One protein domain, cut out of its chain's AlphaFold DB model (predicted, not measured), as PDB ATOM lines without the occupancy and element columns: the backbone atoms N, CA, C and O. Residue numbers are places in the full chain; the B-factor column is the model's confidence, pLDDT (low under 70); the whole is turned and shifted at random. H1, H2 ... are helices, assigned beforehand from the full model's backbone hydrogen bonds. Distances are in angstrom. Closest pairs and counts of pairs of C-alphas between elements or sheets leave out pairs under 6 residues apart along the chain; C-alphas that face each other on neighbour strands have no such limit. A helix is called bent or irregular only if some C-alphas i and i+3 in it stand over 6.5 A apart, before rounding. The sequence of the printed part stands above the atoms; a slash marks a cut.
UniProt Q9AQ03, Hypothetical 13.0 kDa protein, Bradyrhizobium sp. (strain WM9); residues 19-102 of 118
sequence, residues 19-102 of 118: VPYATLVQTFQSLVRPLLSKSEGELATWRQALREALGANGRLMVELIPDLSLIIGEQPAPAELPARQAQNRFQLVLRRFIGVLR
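Overview. This is residues 19 to 102 of the 118 residues of the protein "Hypothetical 13.0 kDa protein" of Bradyrhizobium sp. (strain WM9) (UniProt Q9AQ03). The longest helix, H2, and H4 lie side by side and run opposite ways along an elongated body, with the short H3 packed on H2. H2 turns sharply at a kink of 107 degrees near residue 56, and H1 is set off from the others, near H2 and H3 but touching no helix. The printed part has 84 residues with four named helices, H1, H2, H3 and H4 along the chain, and no named strand; the class is all helix. The whole is compact, with a radius of gyration of the C-alphas of 12.5 A, and spans 39 by 25 by 20 A.

Arrangement. H2, residues 40 to 62, is irregular, with C-alphas 53 and 56 9.3 A apart, and its line is a rough one. H4, residues 83 to 101, touches H2, closest at the C-alphas of Ala 53 and Arg 96, 5.8 A apart. They run opposite ways at a shallow tilt of 17 degrees. H3, residues 68 to 72, touches H2, closest at the C-alphas of Arg 47 and Ile 72, 5.1 A apart. H1, residues 21 to 36, is close to H2 but not clearly touching, with the closest C-alphas, Leu 35 and Leu 43, at 6.7 A; they run opposite ways at a shallow tilt of 24 degrees. H1 is likewise close to H3 but not clearly touching, with the closest C-alphas, Val 32 and Leu 68, at 7.3 A. H1 and H4 are only just apart, closest 8.2 A; H3 and H4 are apart. Each O i to N i+4 pair is within hydrogen-bond range in H3 and H4, against 10 of 12 in H1 and 13 of 19 in H2.

Along the chain. H2 measures 20.3 A from C-alpha 40 at (20.323, 38.817, -49.294) to C-alpha 62. H4 measures 26.4 A and ends at C-alpha 101, (28.041, 42.323, -33.898). H1 begins at C-alpha 21, (44.400, 35.393, -32.908), and measures 21.8 A; H3 measures 6.2 A.

Size, cuts and confidence. The C-alphas farthest apart, Ser 39 and Pro 82, are 39.2 A apart. The printed part has no cut. The links H1 to H2 and H2 to H3 are tight, and H3 to H4 is short. Mean pLDDT of the printed part is 76.5; residues 19 to 22, 24 and 77 to 87 are under 70.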
ATOM      1  N   VAL A  19      50.143  35.159 -30.520       54.88
ATOM      2  CA  VAL A  19      48.945  35.692 -29.837       54.88
ATOM      3  C   VAL A  19      47.738  34.792 -30.163       54.88
ATOM      4  O   VAL A  19      47.681  34.268 -31.276       54.88
ATOM      5  N   PRO A  20      46.716  34.639 -29.287       61.25
ATOM      6  CA  PRO A  20      45.501  33.851 -29.558       61.25
ATOM      7  C   PRO A  20      44.570  34.484 -30.619       61.25
ATOM      8  O   PRO A  20      43.346  34.484 -30.495       61.25
ATOM      9  N   TYR A  21      45.132  35.018 -31.707       61.06
ATOM     10  CA  TYR A  21      44.400  35.393 -32.908       61.06
ATOM     11  C   TYR A  21      43.670  34.201 -33.508       61.06
ATOM     12  O   TYR A  21      42.549  34.372 -33.965       61.06
ATOM     13  N   ALA A  22      44.245  32.999 -33.443       65.81
ATOM     14  CA  ALA A  22      43.579  31.783 -33.903       65.81
ATOM     15  C   ALA A  22      42.215  31.579 -33.215       65.81
ATOM     16  O   ALA A  22      41.214  31.340 -33.889       65.81
ATOM     17  N   THR A  23      42.144  31.760 -31.892       71.25
ATOM     18  CA  THR A  23      40.888  31.669 -31.128       71.25
ATOM     19  C   THR A  23      39.906  32.773 -31.520       71.25
ATOM     20  O   THR A  23      38.711  32.516 -31.672       71.25
ATOM     21  N   LEU A  24      40.396  33.997 -31.744       69.81
ATOM     22  CA  LEU A  24      39.567  35.105 -32.224       69.81
ATOM     23  C   LEU A  24      38.993  34.815 -33.615       69.81
ATOM     24  O   LEU A  24      37.790  34.950 -33.809       69.81
ATOM     25  N   VAL A  25      39.821  34.371 -34.563       73.19
ATOM     26  CA  VAL A  25      39.399  34.022 -35.926       73.19
ATOM     27  C   VAL A  25      38.342  32.924 -35.890       73.19
ATOM     28  O   VAL A  25      37.295  33.076 -36.509       73.19
ATOM     29  N   GLN A  26      38.560  31.869 -35.104       74.00
ATOM     30  CA  GLN A  26      37.609  30.765 -34.969       74.00
ATOM     31  C   GLN A  26      36.268  31.217 -34.358       74.00
ATOM     32  O   GLN A  26      35.192  30.815 -34.812       74.00
ATOM     33  N   THR A  27      36.314  32.119 -33.373       80.50
ATOM     34  CA  THR A  27      35.111  32.738 -32.793       80.50
ATOM     35  C   THR A  27      34.372  33.575 -33.837       80.50
ATOM     36  O   THR A  27      33.161  33.447 -33.996       80.50
ATOM     37  N   PHE A  28      35.087  34.398 -34.607       76.81
ATOM     38  CA  PHE A  28      34.476  35.225 -35.642       76.81
ATOM     39  C   PHE A  28      33.910  34.416 -36.802       76.81
ATOM     40  O   PHE A  28      32.821  34.736 -37.262       76.81
ATOM     41  N   GLN A  29      34.568  33.337 -37.224       77.12
ATOM     42  CA  GLN A  29      34.002  32.402 -38.200       77.12
ATOM     43  C   GLN A  29      32.663  31.834 -37.719       77.12
ATOM     44  O   GLN A  29      31.708  31.747 -38.490       77.12
ATOM     45  N   SER A  30      32.562  31.515 -36.427       81.62
ATOM     46  CA  SER A  30      31.321  31.013 -35.828       81.62
ATOM     47  C   SER A  30      30.208  32.073 -35.791       81.62
ATOM     48  O   SER A  30      29.034  31.721 -35.825       81.62
ATOM     49  N   LEU A  31      30.560  33.365 -35.787       78.25
ATOM     50  CA  LEU A  31      29.620  34.497 -35.866       78.25
ATOM     51  C   LEU A  31      29.269  34.895 -37.311       78.25
ATOM     52  O   LEU A  31      28.165  35.365 -37.572       78.25
ATOM     53  N   VAL A  32      30.189  34.695 -38.256       78.56
ATOM     54  CA  VAL A  32      30.023  35.008 -39.685       78.56
ATOM     55  C   VAL A  32      29.190  33.946 -40.403       78.56
ATOM     56  O   VAL A  32      28.371  34.287 -41.253       78.56
ATOM     57  N   ARG A  33      29.324  32.666 -40.034       82.06
ATOM     58  CA  ARG A  33      28.551  31.567 -40.637       82.06
ATOM     59  C   ARG A  33      27.030  31.794 -40.612       82.06
ATOM     60  O   ARG A  33      26.427  31.704 -41.678       82.06
ATOM     61  N   PRO A  34      26.398  32.147 -39.473       83.38
ATOM     62  CA  PRO A  34      24.969  32.452 -39.444       83.38
ATOM     63  C   PRO A  34      24.584  33.659 -40.305       83.38
ATOM     64  O   PRO A  34      23.479  33.685 -40.837       83.38
ATOM     65  N   LEU A  35      25.473  34.652 -40.453       81.19
ATOM     66  CA  LEU A  35      25.231  35.825 -41.300       81.19
ATOM     67  C   LEU A  35      25.161  35.438 -42.780       81.19
ATOM     68  O   LEU A  35      24.286  35.927 -43.480       81.19
ATOM     69  N   LEU A  36      26.026  34.527 -43.235       80.62
ATOM     70  CA  LEU A  36      26.025  34.018 -44.613       80.62
ATOM     71  C   LEU A  36      24.777  33.188 -44.954       80.62
ATOM     72  O   LEU A  36      24.457  33.019 -46.124       80.62
ATOM     73  N   SER A  37      24.076  32.670 -43.944       85.00
ATOM     74  CA  SER A  37      22.806  31.951 -44.104       85.00
ATOM     75  C   SER A  37      21.574  32.864 -44.066       85.00
ATOM     76  O   SER A  37      20.453  32.367 -44.173       85.00
ATOM     77  N   LYS A  38      21.750  34.180 -43.884       83.94
ATOM     78  CA  LYS A  38      20.647  35.152 -43.919       83.94
ATOM     79  C   LYS A  38      20.198  35.452 -45.346       83.94
ATOM     80  O   LYS A  38      20.905  35.187 -46.313       83.94
ATOM     81  N   SER A  39      19.015  36.049 -45.457       87.38
ATOM     82  CA  SER A  39      18.513  36.567 -46.730       87.38
ATOM     83  C   SER A  39      19.434  37.658 -47.295       87.38
ATOM     84  O   SER A  39      20.039  38.419 -46.536       87.38
ATOM     85  N   GLU A  40      19.499  37.792 -48.624       82.19
ATOM     86  CA  GLU A  40      20.323  38.817 -49.294       82.19
ATOM     87  C   GLU A  40      20.034  40.244 -48.790       82.19
ATOM     88  O   GLU A  40      20.949  41.056 -48.666       82.19
ATOM     89  N   GLY A  41      18.781  40.555 -48.434       83.81
ATOM     90  CA  GLY A  41      18.403  41.868 -47.896       83.81
ATOM     91  C   GLY A  41      18.984  42.149 -46.504       83.81
ATOM     92  O   GLY A  41      19.491  43.243 -46.240       83.81
ATOM     93  N   GLU A  42      18.983  41.153 -45.617       83.12
ATOM     94  CA  GLU A  42      19.662  41.272 -44.325       83.12
ATOM     95  C   GLU A  42      21.180  41.324 -44.511       83.12
ATOM     96  O   GLU A  42      21.851  42.157 -43.896       83.12
ATOM     97  N   LEU A  43      21.727  40.475 -45.386       85.00
ATOM     98  CA  LEU A  43      23.158  40.434 -45.678       85.00
ATOM     99  C   LEU A  43      23.653  41.781 -46.225       85.00
ATOM    100  O   LEU A  43      24.729  42.233 -45.839       85.00
ATOM    101  N   ALA A  44      22.865  42.463 -47.063       84.81
ATOM    102  CA  ALA A  44      23.177  43.796 -47.573       84.81
ATOM    103  C   ALA A  44      23.273  44.847 -46.453       84.81
ATOM    104  O   ALA A  44      24.200  45.662 -46.450       84.81
ATOM    105  N   THR A  45      22.376  44.785 -45.466       85.44
ATOM    106  CA  THR A  45      22.403  45.671 -44.289       85.44
ATOM    107  C   THR A  45      23.674  45.442 -43.467       85.44
ATOM    108  O   THR A  45      24.399  46.386 -43.148       85.44
ATOM    109  N   TRP A  46      24.018  44.176 -43.206       86.06
ATOM    110  CA  TRP A  46      25.264  43.815 -42.520       86.06
ATOM    111  C   TRP A  46      26.501  44.229 -43.311       86.06
ATOM    112  O   TRP A  46      27.439  44.785 -42.744       86.06
ATOM    113  N   ARG A  47      26.502  44.010 -44.627       85.06
ATOM    114  CA  ARG A  47      27.572  44.438 -45.533       85.06
ATOM    115  C   ARG A  47      27.814  45.936 -45.411       85.06
ATOM    116  O   ARG A  47      28.971  46.339 -45.305       85.06
ATOM    117  N   GLN A  48      26.761  46.751 -45.408       85.19
ATOM    118  CA  GLN A  48      26.893  48.197 -45.266       85.19
ATOM    119  C   GLN A  48      27.429  48.584 -43.881       85.19
ATOM    120  O   GLN A  48      28.438  49.283 -43.806       85.19
ATOM    121  N   ALA A  49      26.843  48.062 -42.799       84.94
ATOM    122  CA  ALA A  49      27.282  48.355 -41.432       84.94
ATOM    123  C   ALA A  49      28.753  47.964 -41.193       84.94
ATOM    124  O   ALA A  49      29.525  48.707 -40.584       84.94
ATOM    125  N   LEU A  50      29.170  46.809 -41.719       84.12
ATOM    126  CA  LEU A  50      30.551  46.346 -41.649       84.12
ATOM    127  C   LEU A  50      31.482  47.223 -42.486       84.12
ATOM    128  O   LEU A  50      32.536  47.619 -41.995       84.12
ATOM    129  N   ARG A  51      31.107  47.578 -43.719       84.12
ATOM    130  CA  ARG A  51      31.909  48.487 -44.557       84.12
ATOM    131  C   ARG A  51      32.096  49.853 -43.897       84.12
ATOM    132  O   ARG A  51      33.212  50.361 -43.892       84.12
ATOM    133  N   GLU A  52      31.053  50.414 -43.292       83.88
ATOM    134  CA  GLU A  52      31.128  51.694 -42.576       83.88
ATOM    135  C   GLU A  52      32.013  51.610 -41.323       83.88
ATOM    136  O   GLU A  52      32.858  52.478 -41.090       83.88
ATOM    137  N   ALA A  53      31.876  50.543 -40.531       81.69
ATOM    138  CA  ALA A  53      32.660  50.363 -39.312       81.69
ATOM    139  C   ALA A  53      34.149  50.104 -39.591       81.69
ATOM    140  O   ALA A  53      35.025  50.621 -38.882       81.69
ATOM    141  N   LEU A  54      34.437  49.302 -40.618       81.88
ATOM    142  CA  LEU A  54      35.787  48.899 -41.005       81.88
ATOM    143  C   LEU A  54      36.504  49.985 -41.823       81.88
ATOM    144  O   LEU A  54      37.704  50.218 -41.632       81.88
ATOM    145  N   GLY A  55      35.773  50.676 -42.701       80.06
ATOM    146  CA  GLY A  55      36.288  51.715 -43.590       80.06
ATOM    147  C   GLY A  55      37.528  51.262 -44.367       80.06
ATOM    148  O   GLY A  55      37.645  50.111 -44.781       80.06
ATOM    149  N   ALA A  56      38.515  52.154 -44.486       73.62
ATOM    150  CA  ALA A  56      39.787  51.882 -45.166       73.62
ATOM    151  C   ALA A  56      40.634  50.758 -44.528       73.62
ATOM    152  O   ALA A  56      41.632  50.337 -45.102       73.62
ATOM    153  N   ASN A  57      40.259  50.265 -43.342       74.56
ATOM    154  CA  ASN A  57      40.974  49.192 -42.655       74.56
ATOM    155  C   ASN A  57      40.313  47.816 -42.842       74.56
ATOM    156  O   ASN A  57      40.761  46.850 -42.226       74.56
ATOM    157  N   GLY A  58      39.269  47.698 -43.674       78.19
ATOM    158  CA  GLY A  58      38.584  46.422 -43.917       78.19
ATOM    159  C   GLY A  58      39.523  45.313 -44.382       78.19
ATOM    160  O   GLY A  58      39.372  44.165 -43.972       78.19
ATOM    161  N   ARG A  59      40.566  45.662 -45.137       78.69
ATOM    162  CA  ARG A  59      41.570  44.710 -45.615       78.69
ATOM    163  C   ARG A  59      42.370  44.041 -44.496       78.69
ATOM    164  O   ARG A  59      42.607  42.844 -44.584       78.69
ATOM    165  N   LEU A  60      42.689  44.761 -43.416       75.94
ATOM    166  CA  LEU A  60      43.366  44.180 -42.246       75.94
ATOM    167  C   LEU A  60      42.509  43.105 -41.566       75.94
ATOM    168  O   LEU A  60      43.038  42.134 -41.035       75.94
ATOM    169  N   MET A  61      41.183  43.271 -41.581       77.69
ATOM    170  CA  MET A  61      40.261  42.278 -41.027       77.69
ATOM    171  C   MET A  61      40.068  41.095 -41.970       77.69
ATOM    172  O   MET A  61      40.003  39.971 -41.490       77.69
ATOM    173  N   VAL A  62      40.028  41.324 -43.286       81.62
ATOM    174  CA  VAL A  62      39.962  40.250 -44.295       81.62
ATOM    175  C   VAL A  62      41.218  39.373 -44.266       81.62
ATOM    176  O   VAL A  62      41.114  38.158 -44.378       81.62
ATOM    177  N   GLU A  63      42.399  39.956 -44.050       75.62
ATOM    178  CA  GLU A  63      43.648  39.191 -43.894       75.62
ATOM    179  C   GLU A  63      43.668  38.288 -42.655       75.62
ATOM    180  O   GLU A  63      44.439  37.330 -42.603       75.62
ATOM    181  N   LEU A  64      42.844  38.591 -41.650       72.94
ATOM    182  CA  LEU A  64      42.719  37.788 -40.436       72.94
ATOM    183  C   LEU A  64      41.529  36.830 -40.496       72.94
ATOM    184  O   LEU A  64      41.626  35.706 -40.018       72.94
ATOM    185  N   ILE A  65      40.418  37.259 -41.085       78.19
ATOM    186  CA  ILE A  65      39.178  36.498 -41.221       78.19
ATOM    187  C   ILE A  65      38.823  36.503 -42.715       78.19
ATOM    188  O   ILE A  65      38.104  37.393 -43.169       78.19
ATOM    189  N   PRO A  66      39.313  35.532 -43.501       77.00
ATOM    190  CA  PRO A  66      39.073  35.493 -44.945       77.00
ATOM    191  C   PRO A  66      37.583  35.500 -45.305       77.00
ATOM    192  O   PRO A  66      37.179  36.173 -46.252       77.00
ATOM    193  N   ASP A  67      36.750  34.848 -44.489       81.81
ATOM    194  CA  ASP A  67      35.295  34.757 -44.655       81.81
ATOM    195  C   ASP A  67      34.604  36.130 -44.664       81.81
ATOM    196  O   ASP A  67      33.540  36.284 -45.262       81.81
ATOM    197  N   LEU A  68      35.208  37.164 -44.058       82.00
ATOM    198  CA  LEU A  68      34.666  38.524 -44.116       82.00
ATOM    199  C   LEU A  68      34.594  39.042 -45.555       82.00
ATOM    200  O   LEU A  68      33.661  39.776 -45.878       82.00
ATOM    201  N   SER A  69      35.520  38.629 -46.429       85.81
ATOM    202  CA  SER A  69      35.499  38.997 -47.851       85.81
ATOM    203  C   SER A  69      34.224  38.536 -48.562       85.81
ATOM    204  O   SER A  69      33.761  39.226 -49.466       85.81
ATOM    205  N   LEU A  70      33.598  37.447 -48.102       84.19
ATOM    206  CA  LEU A  70      32.333  36.948 -48.647       84.19
ATOM    207  C   LEU A  70      31.163  37.890 -48.328       84.19
ATOM    208  O   LEU A  70      30.200  37.967 -49.087       84.19
ATOM    209  N   ILE A  71      31.254  38.647 -47.230       85.06
ATOM    210  CA  ILE A  71      30.220  39.605 -46.823       85.06
ATOM    211  C   ILE A  71      30.507  40.992 -47.390       85.06
ATOM    212  O   ILE A  71      29.631  41.588 -48.016       85.06
ATOM    213  N   ILE A  72      31.708  41.538 -47.168       84.44
ATOM    214  CA  ILE A  72      32.034  42.927 -47.532       84.44
ATOM    215  C   ILE A  72      32.636  43.079 -48.930       84.44
ATOM    216  O   ILE A  72      32.806  44.213 -49.385       84.44
ATOM    217  N   GLY A  73      32.906  41.979 -49.634       81.31
ATOM    218  CA  GLY A  73      33.617  41.962 -50.911       81.31
ATOM    219  C   GLY A  73      35.118  42.217 -50.755       81.31
ATOM    220  O   GLY A  73      35.607  42.525 -49.662       81.31
ATOM    221  N   GLU A  74      35.851  42.121 -51.864       74.62
ATOM    222  CA  GLU A  74      37.276  42.441 -51.887       74.62
ATOM    223  C   GLU A  74      37.525  43.877 -51.416       74.62
ATOM    224  O   GLU A  74      36.859  44.827 -51.830       74.62
ATOM    225  N   GLN A  75      38.487  44.021 -50.508       75.75
ATOM    226  CA  GLN A  75      38.895  45.315 -49.975       75.75
ATOM    227  C   GLN A  75      40.206  45.755 -50.631       75.75
ATOM    228  O   GLN A  75      41.075  44.897 -50.858       75.75
ATOM    229  N   PRO A  76      40.374  47.065 -50.900       71.00
ATOM    230  CA  PRO A  76      41.605  47.602 -51.468       71.00
ATOM    231  C   PRO A  76      42.799  47.255 -50.577       71.00
ATOM    232  O   PRO A  76      42.651  47.128 -49.358       71.00
ATOM    233  N   ALA A  77      43.973  47.072 -51.190       61.78
ATOM    234  CA  ALA A  77      45.193  46.729 -50.465       61.78
ATOM    235  C   ALA A  77      45.421  47.725 -49.314       61.78
ATOM    236  O   ALA A  77      45.208  48.930 -49.498       61.78
ATOM    237  N   PRO A  78      45.808  47.250 -48.115       62.97
ATOM    238  CA  PRO A  78      46.038  48.166 -47.019       62.97
ATOM    239  C   PRO A  78      47.266  49.010 -47.368       62.97
ATOM    240  O   PRO A  78      48.198  48.531 -48.015       62.97
ATOM    241  N   ALA A  79      47.288  50.269 -46.929       60.62
ATOM    242  CA  ALA A  79      48.518  51.047 -47.002       60.62
ATOM    243  C   ALA A  79      49.634  50.266 -46.286       60.62
ATOM    244  O   ALA A  79      49.405  49.762 -45.180       60.62
ATOM    245  N   GLU A  80      50.815  50.154 -46.903       58.47
ATOM    246  CA  GLU A  80      51.984  49.537 -46.273       58.47
ATOM    247  C   GLU A  80      52.354  50.349 -45.032       58.47
ATOM    248  O   GLU A  80      52.972  51.412 -45.085       58.47
ATOM    249  N   LEU A  81      51.889  49.865 -43.888       58.59
ATOM    250  CA  LEU A  81      52.046  50.530 -42.612       58.59
ATOM    251  C   LEU A  81      53.047  49.752 -41.762       58.59
ATOM    252  O   LEU A  81      53.013  48.519 -41.736       58.59
ATOM    253  N   PRO A  82      53.905  50.446 -40.995       65.19
ATOM    254  CA  PRO A  82      54.788  49.787 -40.045       65.19
ATOM    255  C   PRO A  82      53.986  48.897 -39.084       65.19
ATOM    256  O   PRO A  82      52.952  49.326 -38.568       65.19
ATOM    257  N   ALA A  83      54.484  47.697 -38.773       60.34
ATOM    258  CA  ALA A  83      53.769  46.685 -37.980       60.34
ATOM    259  C   ALA A  83      53.169  47.205 -36.656       60.34
ATOM    260  O   ALA A  83      52.058  46.834 -36.283       60.34
ATOM    261  N   ARG A  84      53.857  48.128 -35.964       60.44
ATOM    262  CA  ARG A  84      53.330  48.779 -34.747       60.44
ATOM    263  C   ARG A  84      52.060  49.596 -35.006       60.44
ATOM    264  O   ARG A  84      51.143  49.588 -34.191       60.44
ATOM    265  N   GLN A  85      51.995  50.301 -36.133       66.62
ATOM    266  CA  GLN A  85      50.801  51.054 -36.509       66.62
ATOM    267  C   GLN A  85      49.679  50.129 -36.989       66.62
ATOM    268  O   GLN A  85      48.513  50.419 -36.726       66.62
ATOM    269  N   ALA A  86      50.021  49.018 -37.649       67.62
ATOM    270  CA  ALA A  86      49.053  47.999 -38.047       67.62
ATOM    271  C   ALA A  86      48.348  47.391 -36.825       67.62
ATOM    272  O   ALA A  86      47.128  47.271 -36.828       67.62
ATOM    273  N   GLN A  87      49.077  47.111 -35.740       69.06
ATOM    274  CA  GLN A  87      48.485  46.537 -34.530       69.06
ATOM    275  C   GLN A  87      47.540  47.497 -33.793       69.06
ATOM    276  O   GLN A  87      46.435  47.103 -33.422       69.06
ATOM    277  N   ASN A  88      47.923  48.767 -33.633       73.38
ATOM    278  CA  ASN A  88      47.051  49.773 -33.017       73.38
ATOM    279  C   ASN A  88      45.783  50.014 -33.854       73.38
ATOM    280  O   ASN A  88      44.680  50.087 -33.310       73.38
ATOM    281  N   ARG A  89      45.921  50.090 -35.188       72.44
ATOM    282  CA  ARG A  89      44.771  50.186 -36.101       72.44
ATOM    283  C   ARG A  89      43.898  48.940 -36.028       72.44
ATOM    284  O   ARG A  89      42.682  49.067 -35.950       72.44
ATOM    285  N   PHE A  90      44.501  47.759 -35.981       74.19
ATOM    286  CA  PHE A  90      43.776  46.508 -35.835       74.19
ATOM    287  C   PHE A  90      42.945  46.482 -34.546       74.19
ATOM    288  O   PHE A  90      41.750  46.221 -34.610       74.19
ATOM    289  N   GLN A  91      43.523  46.817 -33.386       76.94
ATOM    290  CA  GLN A  91      42.775  46.845 -32.121       76.94
ATOM    291  C   GLN A  91      41.588  47.818 -32.170       76.94
ATOM    292  O   GLN A  91      40.511  47.512 -31.658       76.94
ATOM    293  N   LEU A  92      41.763  48.977 -32.811       79.50
ATOM    294  CA  LEU A  92      40.687  49.946 -33.011       79.50
ATOM    295  C   LEU A  92      39.565  49.379 -33.894       79.50
ATOM    296  O   LEU A  92      38.386  49.514 -33.569       79.50
ATOM    297  N   VAL A  93      39.929  48.745 -35.006       77.31
ATOM    298  CA  VAL A  93      38.989  48.192 -35.989       77.31
ATOM    299  C   VAL A  93      38.262  46.974 -35.426       77.31
ATOM    300  O   VAL A  93      37.052  46.865 -35.590       77.31
ATOM    301  N   LEU A  94      38.958  46.124 -34.670       77.44
ATOM    302  CA  LEU A  94      38.379  44.991 -33.957       77.44
ATOM    303  C   LEU A  94      37.285  45.444 -32.982       77.44
ATOM    304  O   LEU A  94      36.200  44.871 -32.956       77.44
ATOM    305  N   ARG A  95      37.536  46.511 -32.211       79.69
ATOM    306  CA  ARG A  95      36.530  47.086 -31.303       79.69
ATOM    307  C   ARG A  95      35.299  47.586 -32.056       79.69
ATOM    308  O   ARG A  95      34.180  47.348 -31.609       79.69
ATOM    309  N   ARG A  96      35.492  48.250 -33.203       79.81
ATOM    310  CA  ARG A  96      34.381  48.698 -34.063       79.81
ATOM    311  C   ARG A  96      33.591  47.515 -34.616       79.81
ATOM    312  O   ARG A  96      32.369  47.539 -34.567       79.81
ATOM    313  N   PHE A  97      34.285  46.475 -35.068       79.62
ATOM    314  CA  PHE A  97      33.683  45.255 -35.594       79.62
ATOM    315  C   PHE A  97      32.826  44.531 -34.548       79.62
ATOM    316  O   PHE A  97      31.656  44.254 -34.793       79.62
ATOM    317  N   ILE A  98      33.360  44.309 -33.341       78.62
ATOM    318  CA  ILE A  98      32.597  43.725 -32.224       78.62
ATOM    319  C   ILE A  98      31.394  44.613 -31.864       78.62
ATOM    320  O   ILE A  98      30.315  44.106 -31.570       78.62
ATOM    321  N   GLY A  99      31.550  45.939 -31.938       79.19
ATOM    322  CA  GLY A  99      30.455  46.889 -31.731       79.19
ATOM    323  C   GLY A  99      29.295  46.732 -32.721       79.19
ATOM    324  O   GLY A  99      28.147  46.960 -32.336       79.19
ATOM    325  N   VAL A 100      29.577  46.307 -33.957       78.12
ATOM    326  CA  VAL A 100      28.564  45.997 -34.980       78.12
ATOM    327  C   VAL A 100      27.864  44.667 -34.691       78.12
ATOM    328  O   VAL A 100      26.658  44.579 -34.863       78.12
ATOM    329  N   LEU A 101      28.583  43.663 -34.182       71.62
ATOM    330  CA  LEU A 101      28.041  42.323 -33.898       71.62
ATOM    331  C   LEU A 101      27.211  42.214 -32.604       71.62
ATOM    332  O   LEU A 101      26.618  41.172 -32.335       71.62
ATOM    333  N   ARG A 102      27.170  43.259 -31.770       73.56
ATOM    334  CA  ARG A 102      26.372  43.270 -30.535       73.56
ATOM    335  C   ARG A 102      24.869  43.181 -30.872       73.56
ATOM    336  O   ARG A 102      24.431  43.914 -31.756       73.56
TER     337      ARG A 102